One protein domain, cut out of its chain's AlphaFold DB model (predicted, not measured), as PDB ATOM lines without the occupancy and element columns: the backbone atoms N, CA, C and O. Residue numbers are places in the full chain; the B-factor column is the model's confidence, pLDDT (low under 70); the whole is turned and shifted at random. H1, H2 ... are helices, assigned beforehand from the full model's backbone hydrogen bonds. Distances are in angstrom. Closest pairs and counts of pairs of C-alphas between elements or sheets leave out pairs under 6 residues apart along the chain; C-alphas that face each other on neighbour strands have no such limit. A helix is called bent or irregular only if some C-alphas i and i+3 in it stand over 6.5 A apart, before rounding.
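AT A GLANCE: This is residues 10 to 87 of the 88 residues of an uncharacterized protein of Nitrospirae bacterium (UniProt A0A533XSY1). A long arm, residues 10 to 33, sticks out from a small body in which the short helices H3 and H4 pack on the kinked long helix H5. The end of H5 and the last residues, 77 to 87, stick out too. The 78 printed residues hold five named helices, H1 to H5 in order, and no named strand: all helix, loose, radius of gyration of the C-alphas 15.9 A, flat, 39 by 37 by 19 A.

IN THESE COORDINATES: H1, residues 10 to 13, begins at C-alpha 10 (-12.408, 28.334, -3.342). H2 is residues 33 to 36, H3 40 to 44, H4 48 to 54. H5, residues 59 to 85, 33.7 A, ends at C-alpha 85 (-15.390, 51.579, -3.896). It is irregular, C-alphas 62 and 65 being 8.9 A apart, with a kink of 87 degrees near residue 66.

HOW THE PARTS SIT: H1 and H2 touch no helix. H3 touches residues 69 to 76 of H5, closest C-alphas Ala 44 and Leu 69, 6.0 A. H4 touches residues 61 to 65, closest C-alphas Phe 51 and Arg 65, 6.4 A. Every O i to N i+4 pair is within hydrogen-bond range in H3 and H4, 19 of 23 in H5; H1 and H2 are too short for one.

THE WHOLE: The C-alphas of Glu 26 and Ala 87 are farthest apart, 42.9 A. The printed part has no cut; the link H1 to H2 is long. Residues 86 to 87 have pLDDT under 70.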
ATOM      1  N   ASP A  10     -13.548  27.854  -2.528       93.44
ATOM      2  CA  ASP A  10     -12.408  28.334  -3.342       93.44
ATOM      3  C   ASP A  10     -11.532  27.200  -3.876       93.44
ATOM      4  O   ASP A  10     -11.053  27.242  -5.007       93.44
ATOM      5  N   CYS A  11     -11.287  26.188  -3.043       94.69
ATOM      6  CA  CYS A  11     -10.474  25.047  -3.441       94.69
ATOM      7  C   CYS A  11     -11.173  24.179  -4.495       94.69
ATOM      8  O   CYS A  11     -10.490  23.561  -5.309       94.69
ATOM      9  N   LEU A  12     -12.508  24.143  -4.496       93.69
ATOM     10  CA  LEU A  12     -13.304  23.443  -5.499       93.69
ATOM     11  C   LEU A  12     -13.378  24.249  -6.799       93.69
ATOM     12  O   LEU A  12     -13.267  23.655  -7.870       93.69
ATOM     13  N   ASP A  13     -13.475  25.577  -6.718       92.50
ATOM     14  CA  ASP A  13     -13.536  26.476  -7.878       92.50
ATOM     15  C   ASP A  13     -12.261  26.420  -8.735       92.50
ATOM     16  O   ASP A  13     -12.324  26.501  -9.961       92.50
ATOM     17  N   VAL A  14     -11.091  26.241  -8.110       95.25
ATOM     18  CA  VAL A  14      -9.801  26.130  -8.823       95.25
ATOM     19  C   VAL A  14      -9.424  24.691  -9.189       95.25
ATOM     20  O   VAL A  14      -8.396  24.461  -9.829       95.25
ATOM     21  N   CYS A  15     -10.208  23.697  -8.762       96.69
ATOM     22  CA  CYS A  15      -9.855  22.294  -8.932       96.69
ATOM     23  C   CYS A  15     -10.092  21.831 -10.383       96.69
ATOM     24  O   CYS A  15     -11.235  21.824 -10.848       96.69
ATOM     25  N   PRO A  16      -9.064  21.323 -11.096       95.62
ATOM     26  CA  PRO A  16      -9.209  20.884 -12.487       95.62
ATOM     27  C   PRO A  16     -10.104  19.649 -12.641       95.62
ATOM     28  O   PRO A  16     -10.551  19.340 -13.744       95.62
ATOM     29  N   PHE A  17     -10.339  18.891 -11.569       96.12
ATOM     30  CA  PHE A  17     -11.283  17.774 -11.585       96.12
ATOM     31  C   PHE A  17     -12.722  18.255 -11.393       96.12
ATOM     32  O   PHE A  17     -13.597  17.810 -12.125       96.12
ATOM     33  N   ASN A  18     -12.950  19.205 -10.482       95.06
ATOM     34  CA  ASN A  18     -14.284  19.740 -10.213       95.06
ATOM     35  C   ASN A  18     -14.822  20.575 -11.384       95.06
ATOM     36  O   ASN A  18     -16.002  20.499 -11.693       95.06
ATOM     37  N   LEU A  19     -13.946  21.285 -12.110       93.06
ATOM     38  CA  LEU A  19     -14.324  22.030 -13.321       93.06
ATOM     39  C   LEU A  19     -14.962  21.159 -14.417       93.06
ATOM     40  O   LEU A  19     -15.628  21.676 -15.307       93.06
ATOM     41  N   ARG A  20     -14.685  19.851 -14.392       94.44
ATOM     42  CA  ARG A  20     -15.175  18.859 -15.359       94.44
ATOM     43  C   ARG A  20     -16.251  17.948 -14.764       94.44
ATOM     44  O   ARG A  20     -16.617  16.970 -15.406       94.44
ATOM     45  N   ALA A  21     -16.689  18.213 -13.534       93.88
ATOM     46  CA  ALA A  21     -17.699  17.413 -12.865       93.88
ATOM     47  C   ALA A  21     -19.103  17.888 -13.250       93.88
ATOM     48  O   ALA A  21     -19.372  19.089 -13.303       93.88
ATOM     49  N   ASP A  22     -20.005  16.936 -13.466       94.88
ATOM     50  CA  ASP A  22     -21.421  17.220 -13.658       94.88
ATOM     51  C   ASP A  22     -22.123  17.406 -12.307       94.88
ATOM     52  O   ASP A  22     -21.798  16.749 -11.311       94.88
ATOM     53  N   ALA A  23     -23.118  18.295 -12.271       92.38
ATOM     54  CA  ALA A  23     -23.974  18.444 -11.103       92.38
ATOM     55  C   ALA A  23     -24.766  17.151 -10.851       92.38
ATOM     56  O   ALA A  23     -25.254  16.508 -11.781       92.38
ATOM     57  N   THR A  24     -24.915  16.779  -9.580       94.00
ATOM     58  CA  THR A  24     -25.690  15.592  -9.209       94.00
ATOM     59  C   THR A  24     -27.183  15.786  -9.476       94.00
ATOM     60  O   THR A  24     -27.731  16.867  -9.254       94.00
ATOM     61  N   SER A  25     -27.850  14.709  -9.886       95.69
ATOM     62  CA  SER A  25     -29.311  14.641 -10.018       95.69
ATOM     63  C   SER A  25     -29.999  14.077  -8.770       95.69
ATOM     64  O   SER A  25     -31.213  13.899  -8.779       95.69
ATOM     65  N   GLU A  26     -29.244  13.761  -7.712       96.31
ATOM     66  CA  GLU A  26     -29.783  13.231  -6.457       96.31
ATOM     67  C   GLU A  26     -30.587  14.314  -5.705       96.31
ATOM     68  O   GLU A  26     -29.999  15.306  -5.254       96.31
ATOM     69  N   PRO A  27     -31.914  14.144  -5.528       93.12
ATOM     70  CA  PRO A  27     -32.774  15.164  -4.932       93.12
ATOM     71  C   PRO A  27     -32.376  15.585  -3.515       93.12
ATOM     72  O   PRO A  27     -32.593  16.739  -3.147       93.12
ATOM     73  N   ALA A  28     -31.769  14.694  -2.724       89.81
ATOM     74  CA  ALA A  28     -31.322  15.020  -1.369       89.81
ATOM     75  C   ALA A  28     -30.250  16.129  -1.319       89.81
ATOM     76  O   ALA A  28     -30.072  16.756  -0.274       89.81
ATOM     77  N   PHE A  29     -29.555  16.393  -2.434       89.56
ATOM     78  CA  PHE A  29     -28.551  17.457  -2.550       89.56
ATOM     79  C   PHE A  29     -29.064  18.715  -3.258       89.56
ATOM     80  O   PHE A  29     -28.293  19.653  -3.472       89.56
ATOM     81  N   ALA A  30     -30.351  18.771  -3.608       89.88
ATOM     82  CA  ALA A  30     -30.928  19.965  -4.201       89.88
ATOM     83  C   ALA A  30     -30.838  21.151  -3.217       89.88
ATOM     84  O   ALA A  30     -31.155  21.009  -2.029       89.88
ATOM     85  N   PRO A  31     -30.423  22.341  -3.681       87.94
ATOM     86  CA  PRO A  31     -30.327  23.496  -2.811       87.94
ATOM     87  C   PRO A  31     -31.715  23.953  -2.353       87.94
ATOM     88  O   PRO A  31     -32.689  23.952  -3.104       87.94
ATOM     89  N   THR A  32     -31.785  24.426  -1.115       84.06
ATOM     90  CA  THR A  32     -32.970  25.090  -0.563       84.06
ATOM     91  C   THR A  32     -32.817  26.612  -0.675       84.06
ATOM     92  O   THR A  32     -31.692  27.108  -0.807       84.06
ATOM     93  N   PRO A  33     -33.898  27.405  -0.547       80.38
ATOM     94  CA  PRO A  33     -33.790  28.868  -0.505       80.38
ATOM     95  C   PRO A  33     -32.803  29.386   0.557       80.38
ATOM     96  O   PRO A  33     -32.166  30.420   0.368       80.38
ATOM     97  N   LEU A  34     -32.634  28.640   1.654       75.25
ATOM     98  CA  LEU A  34     -31.704  28.961   2.737       75.25
ATOM     99  C   LEU A  34     -30.232  28.743   2.362       75.25
ATOM    100  O   LEU A  34     -29.365  29.393   2.943       75.25
ATOM    101  N   THR A  35     -29.938  27.842   1.422       78.19
ATOM    102  CA  THR A  35     -28.571  27.498   0.995       78.19
ATOM    103  C   THR A  35     -28.163  28.147  -0.328       78.19
ATOM    104  O   THR A  35     -26.992  28.086  -0.679       78.19
ATOM    105  N   LEU A  36     -29.100  28.763  -1.058       82.06
ATOM    106  CA  LEU A  36     -28.835  29.457  -2.325       82.06
ATOM    107  C   LEU A  36     -28.278  30.868  -2.109       82.06
ATOM    108  O   LEU A  36     -27.129  31.145  -2.433       82.06
ATOM    109  N   ALA A  37     -29.099  31.774  -1.580       78.50
ATOM    110  CA  ALA A  37     -28.726  33.176  -1.399       78.50
ATOM    111  C   ALA A  37     -29.640  33.841  -0.356       78.50
ATOM    112  O   ALA A  37     -30.529  34.622  -0.707       78.50
ATOM    113  N   PRO A  38     -29.479  33.519   0.940       85.38
ATOM    114  CA  PRO A  38     -30.311  34.109   1.976       85.38
ATOM    115  C   PRO A  38     -30.028  35.612   2.128       85.38
ATOM    116  O   PRO A  38     -28.896  36.078   1.989       85.38
ATOM    117  N   SER A  39     -31.062  36.384   2.472       89.62
ATOM    118  CA  SER A  39     -30.920  37.818   2.752       89.62
ATOM    119  C   SER A  39     -30.058  38.052   3.994       89.62
ATOM    120  O   SER A  39     -30.410  37.625   5.096       89.62
ATOM    121  N   LEU A  40     -28.958  38.798   3.838       91.31
ATOM    122  CA  LEU A  40     -28.102  39.189   4.963       91.31
ATOM    123  C   LEU A  40     -28.870  40.027   5.994       91.31
ATOM    124  O   LEU A  40     -28.612  39.912   7.188       91.31
ATOM    125  N   GLN A  41     -29.817  40.863   5.554       92.75
ATOM    126  CA  GLN A  41     -30.657  41.665   6.447       92.75
ATOM    127  C   GLN A  41     -31.585  40.778   7.280       92.75
ATOM    128  O   GLN A  41     -31.668  40.964   8.491       92.75
ATOM    129  N   ALA A  42     -32.234  39.791   6.655       92.69
ATOM    130  CA  ALA A  42     -33.102  38.857   7.368       92.69
ATOM    131  C   ALA A  42     -32.305  38.003   8.365       92.69
ATOM    132  O   ALA A  42     -32.701  37.860   9.520       92.69
ATOM    133  N   LEU A  43     -31.140  37.493   7.951       93.44
ATOM    134  CA  LEU A  43     -30.277  36.692   8.818       93.44
ATOM    135  C   LEU A  43     -29.724  37.485  10.006       93.44
ATOM    136  O   LEU A  43     -29.584  36.923  11.088       93.44
ATOM    137  N   ALA A  44     -29.442  38.780   9.841       95.38
ATOM    138  CA  ALA A  44     -28.985  39.630  10.940       95.38
ATOM    139  C   ALA A  44     -30.034  39.776  12.059       95.38
ATOM    140  O   ALA A  44     -29.671  40.010  13.208       95.38
ATOM    141  N   GLN A  45     -31.319  39.608  11.728       96.69
ATOM    142  CA  GLN A  45     -32.446  39.712  12.660       96.69
ATOM    143  C   GLN A  45     -32.974  38.348  13.125       96.69
ATOM    144  O   GLN A  45     -34.012  38.279  13.783       96.69
ATOM    145  N   ILE A  46     -32.285  37.247  12.803       95.88
ATOM    146  CA  ILE A  46     -32.768  35.913  13.152       95.88
ATOM    147  C   ILE A  46     -32.806  35.720  14.678       95.88
ATOM    148  O   ILE A  46     -31.815  35.937  15.395       95.88
ATOM    149  N   SER A  47     -33.963  35.291  15.184       97.44
ATOM    150  CA  SER A  47     -34.123  34.917  16.589       97.44
ATOM    151  C   SER A  47     -33.406  33.594  16.880       97.44
ATOM    152  O   SER A  47     -33.020  32.851  15.975       97.44
ATOM    153  N   GLU A  48     -33.198  33.287  18.157       97.00
ATOM    154  CA  GLU A  48     -32.620  32.001  18.558       97.00
ATOM    155  C   GLU A  48     -33.525  30.818  18.190       97.00
ATOM    156  O   GLU A  48     -33.042  29.823  17.651       97.00
ATOM    157  N   GLU A  49     -34.836  30.964  18.383       97.44
ATOM    158  CA  GLU A  49     -35.837  29.967  18.002       97.44
ATOM    159  C   GLU A  49     -35.872  29.744  16.484       97.44
ATOM    160  O   GLU A  49     -35.799  28.606  16.011       97.44
ATOM    161  N   SER A  50     -35.911  30.827  15.701       95.25
ATOM    162  CA  SER A  50     -35.878  30.742  14.242       95.25
ATOM    163  C   SER A  50     -34.568  30.126  13.761       95.25
ATOM    164  O   SER A  50     -34.587  29.308  12.851       95.25
ATOM    165  N   PHE A  51     -33.432  30.437  14.391       95.44
ATOM    166  CA  PHE A  51     -32.156  29.792  14.072       95.44
ATOM    167  C   PHE A  51     -32.201  28.281  14.348       95.44
ATOM    168  O   PHE A  51     -31.813  27.484  13.493       95.44
ATOM    169  N   ALA A  52     -32.687  27.877  15.525       94.88
ATOM    170  CA  ALA A  52     -32.733  26.477  15.938       94.88
ATOM    171  C   ALA A  52     -33.646  25.619  15.048       94.88
ATOM    172  O   ALA A  52     -33.304  24.471  14.756       94.88
ATOM    173  N   THR A  53     -34.778  26.176  14.612       94.31
ATOM    174  CA  THR A  53     -35.741  25.513  13.721       94.31
ATOM    175  C   THR A  53     -35.237  25.479  12.278       94.31
ATOM    176  O   THR A  53     -35.141  24.401  11.695       94.31
ATOM    177  N   THR A  54     -34.821  26.627  11.735       91.12
ATOM    178  CA  THR A  54     -34.348  26.785  10.345       91.12
ATOM    179  C   THR A  54     -33.137  25.907  10.045       91.12
ATOM    180  O   THR A  54     -33.057  25.290   8.987       91.12
ATOM    181  N   PHE A  55     -32.188  25.821  10.981       92.25
ATOM    182  CA  PHE A  55     -30.926  25.107  10.779       92.25
ATOM    183  C   PHE A  55     -30.864  23.767  11.520       92.25
ATOM    184  O   PHE A  55     -29.770  23.242  11.713       92.25
ATOM    185  N   LYS A  56     -32.002  23.192  11.942       91.75
ATOM    186  CA  LYS A  56     -32.049  21.991  12.800       91.75
ATOM    187  C   LYS A  56     -31.197  20.826  12.275       91.75
ATOM    188  O   LYS A  56     -30.453  20.244  13.065       91.75
ATOM    189  N   GLU A  57     -31.285  20.563  10.974       89.62
ATOM    190  CA  GLU A  57     -30.590  19.488  10.245       89.62
ATOM    191  C   GLU A  57     -29.451  20.028   9.357       89.62
ATOM    192  O   GLU A  57     -28.959  19.357   8.457       89.62
ATOM    193  N   SER A  58     -29.021  21.272   9.593       90.12
ATOM    194  CA  SER A  58     -27.963  21.916   8.819       90.12
ATOM    195  C   SER A  58     -26.632  21.909   9.580       90.12
ATOM    196  O   SER A  58     -26.609  22.160  10.792       90.12
ATOM    197  N   PRO A  59     -25.483  21.742   8.893       91.44
ATOM    198  CA  PRO A  59     -24.158  21.952   9.483       91.44
ATOM    199  C   PRO A  59     -23.990  23.325  10.161       91.44
ATOM    200  O   PRO A  59     -23.226  23.442  11.122       91.44
ATOM    201  N   LEU A  60     -24.755  24.336   9.729       91.69
ATOM    202  CA  LEU A  60     -24.831  25.665  10.348       91.69
ATOM    203  C   LEU A  60     -25.203  25.635  11.835       91.69
ATOM    204  O   LEU A  60     -24.807  26.520  12.591       91.69
ATOM    205  N   LYS A  61     -25.896  24.599  12.312       93.06
ATOM    206  CA  LYS A  61     -26.208  24.462  13.741       93.06
ATOM    207  C   LYS A  61     -24.950  24.413  14.611       93.06
ATOM    208  O   LYS A  61     -24.953  24.939  15.724       93.06
ATOM    209  N   ARG A  62     -23.848  23.848  14.094       94.19
ATOM    210  CA  ARG A  62     -22.573  23.700  14.821       94.19
ATOM    211  C   ARG A  62     -21.890  25.039  15.095       94.19
ATOM    212  O   ARG A  62     -21.238  25.181  16.126       94.19
ATOM    213  N   THR A  63     -22.057  26.030  14.217       94.00
ATOM    214  CA  THR A  63     -21.473  27.369  14.414       94.00
ATOM    215  C   THR A  63     -22.203  28.181  15.478       94.00
ATOM    216  O   THR A  63     -21.668  29.192  15.932       94.00
ATOM    217  N   LYS A  64     -23.402  27.736  15.886       96.50
ATOM    218  CA  LYS A  64     -24.347  28.465  16.744       96.50
ATOM    219  C   LYS A  64     -24.804  29.789  16.109       96.50
ATOM    220  O   LYS A  64     -24.202  30.299  15.160       96.50
ATOM    221  N   ARG A  65     -25.869  30.379  16.663       97.12
ATOM    222  CA  ARG A  65     -26.418  31.663  16.193       97.12
ATOM    223  C   ARG A  65     -25.378  32.784  16.248       97.12
ATOM    224  O   ARG A  65     -25.279  33.577  15.320       97.12
ATOM    225  N   SER A  66     -24.568  32.830  17.305       97.69
ATOM    226  CA  SER A  66     -23.521  33.847  17.465       97.69
ATOM    227  C   SER A  66     -22.446  33.777  16.375       97.69
ATOM    228  O   SER A  66     -22.019  34.815  15.875       97.69
ATOM    229  N   GLY A  67     -22.033  32.571  15.967       96.69
ATOM    230  CA  GLY A  67     -21.078  32.387  14.876       96.69
ATOM    231  C   GLY A  67     -21.638  32.843  13.531       96.69
ATOM    232  O   GLY A  67     -20.946  33.548  12.797       96.69
ATOM    233  N   LEU A  68     -22.903  32.508  13.250       95.38
ATOM    234  CA  LEU A  68     -23.604  32.986  12.056       95.38
ATOM    235  C   LEU A  68     -23.679  34.520  12.037       95.38
ATOM    236  O   LEU A  68     -23.246  35.136  11.068       95.38
ATOM    237  N   LEU A  69     -24.172  35.143  13.114       96.88
ATOM    238  CA  LEU A  69     -24.342  36.599  13.184       96.88
ATOM    239  C   LEU A  69     -23.024  37.361  13.042       96.88
ATOM    240  O   LEU A  69     -22.984  38.389  12.371       96.88
ATOM    241  N   ARG A  70     -21.931  36.839  13.611       96.56
ATOM    242  CA  ARG A  70     -20.597  37.418  13.423       96.56
ATOM    243  C   ARG A  70     -20.211  37.450  11.941       96.56
ATOM    244  O   ARG A  70     -19.781  38.487  11.446       96.56
ATOM    245  N   ASN A  71     -20.375  36.334  11.232       95.69
ATOM    246  CA  ASN A  71     -20.017  36.251   9.815       95.69
ATOM    247  C   ASN A  71     -20.957  37.096   8.935       95.69
ATOM    248  O   ASN A  71     -20.494  37.737   7.996       95.69
ATOM    249  N   VAL A  72     -22.255  37.150   9.261       95.25
ATOM    250  CA  VAL A  72     -23.229  38.029   8.588       95.25
ATOM    251  C   VAL A  72     -22.830  39.499   8.735       95.25
ATOM    252  O   VAL A  72     -22.833  40.220   7.741       95.25
ATOM    253  N   GLY A  73     -22.421  39.937   9.931       95.56
ATOM    254  CA  GLY A  73     -21.950  41.308  10.156       95.56
ATOM    255  C   GLY A  73     -20.707  41.654   9.328       95.56
ATOM    256  O   GLY A  73     -20.650  42.719   8.713       95.56
ATOM    257  N   ILE A  74     -19.746  40.728   9.233       95.31
ATOM    258  CA  ILE A  74     -18.566  40.880   8.365       95.31
ATOM    259  C   ILE A  74     -18.989  41.010   6.893       95.31
ATOM    260  O   ILE A  74     -18.544  41.927   6.206       95.31
ATOM    261  N   ALA A  75     -19.884  40.140   6.416       94.00
ATOM    262  CA  ALA A  75     -20.373  40.173   5.039       94.00
ATOM    263  C   ALA A  75     -21.118  41.482   4.707       94.00
ATOM    264  O   ALA A  75     -20.905  42.059   3.642       94.00
ATOM    265  N   GLN A  76     -21.946  41.998   5.622       93.69
ATOM    266  CA  GLN A  76     -22.629  43.287   5.448       93.69
ATOM    267  C   GLN A  76     -21.638  44.450   5.301       93.69
ATOM    268  O   GLN A  76     -21.800  45.293   4.416       93.69
ATOM    269  N   GLU A  77     -20.595  44.481   6.131       93.25
ATOM    270  CA  GLU A  77     -19.558  45.512   6.063       93.25
ATOM    271  C   GLU A  77     -18.738  45.414   4.768       93.25
ATOM    272  O   GLU A  77     -18.488  46.430   4.115       93.25
ATOM    273  N   ASN A  78     -18.381  44.202   4.338       92.62
ATOM    274  CA  ASN A  78     -17.709  43.977   3.057       92.62
ATOM    275  C   ASN A  78     -18.551  44.487   1.882       92.62
ATOM    276  O   ASN A  78     -18.049  45.220   1.027       92.62
ATOM    277  N   HIS A  79     -19.848  44.170   1.878       89.00
ATOM    278  CA  HIS A  79     -20.777  44.619   0.846       89.00
ATOM    279  C   HIS A  79     -20.896  46.151   0.800       89.00
ATOM    280  O   HIS A  79     -20.935  46.751  -0.278       89.00
ATOM    281  N   ARG A  80     -20.899  46.812   1.967       89.81
ATOM    282  CA  ARG A  80     -20.897  48.279   2.072       89.81
ATOM    283  C   ARG A  80     -19.621  48.888   1.482       89.81
ATOM    284  O   ARG A  80     -19.709  49.848   0.717       89.81
ATOM    285  N   ARG A  81     -18.448  48.322   1.791       88.62
ATOM    286  CA  ARG A  81     -17.148  48.782   1.258       88.62
ATOM    287  C   ARG A  81     -17.056  48.631  -0.257       88.62
ATOM    288  O   ARG A  81     -16.613  49.557  -0.928       88.62
ATOM    289  N   GLN A  82     -17.525  47.509  -0.802       84.12
ATOM    290  CA  GLN A  82     -17.549  47.277  -2.251       84.12
ATOM    291  C   GLN A  82     -18.443  48.284  -2.984       84.12
ATOM    292  O   GLN A  82     -18.054  48.791  -4.033       84.12
ATOM    293  N   LYS A  83     -19.616  48.619  -2.427       78.69
ATOM    294  CA  LYS A  83     -20.491  49.665  -2.984       78.69
ATOM    295  C   LYS A  83     -19.828  51.042  -2.977       78.69
ATOM    296  O   LYS A  83     -19.896  51.734  -3.984       78.69
ATOM    297  N   GLY A  84     -19.164  51.413  -1.880       73.19
ATOM    298  CA  GLY A  84     -18.426  52.677  -1.788       73.19
ATOM    299  C   GLY A  84     -17.254  52.758  -2.772       73.19
ATOM    300  O   GLY A  84     -17.074  53.782  -3.414       73.19
ATOM    301  N   SER A  85     -16.514  51.660  -2.952       70.38
ATOM    302  CA  SER A  85     -15.390  51.579  -3.896       70.38
ATOM    303  C   SER A  85     -15.804  51.590  -5.370       70.38
ATOM    304  O   SER A  85     -14.982  51.941  -6.203       70.38
ATOM    305  N   ARG A  86     -17.027  51.160  -5.711       61.44
ATOM    306  CA  ARG A  86     -17.559  51.193  -7.088       61.44
ATOM    307  C   ARG A  86     -18.224  52.525  -7.455       61.44
ATOM    308  O   ARG A  86     -18.600  52.704  -8.607       61.44
ATOM    309  N   ALA A  87     -18.431  53.406  -6.478       57.72
ATOM    310  CA  ALA A  87     -19.034  54.726  -6.659       57.72
ATOM    311  C   ALA A  87     -17.992  55.860  -6.779       57.72
ATOM    312  O   ALA A  87     -18.374  57.026  -6.840       57.72
TER     313      ALA A  87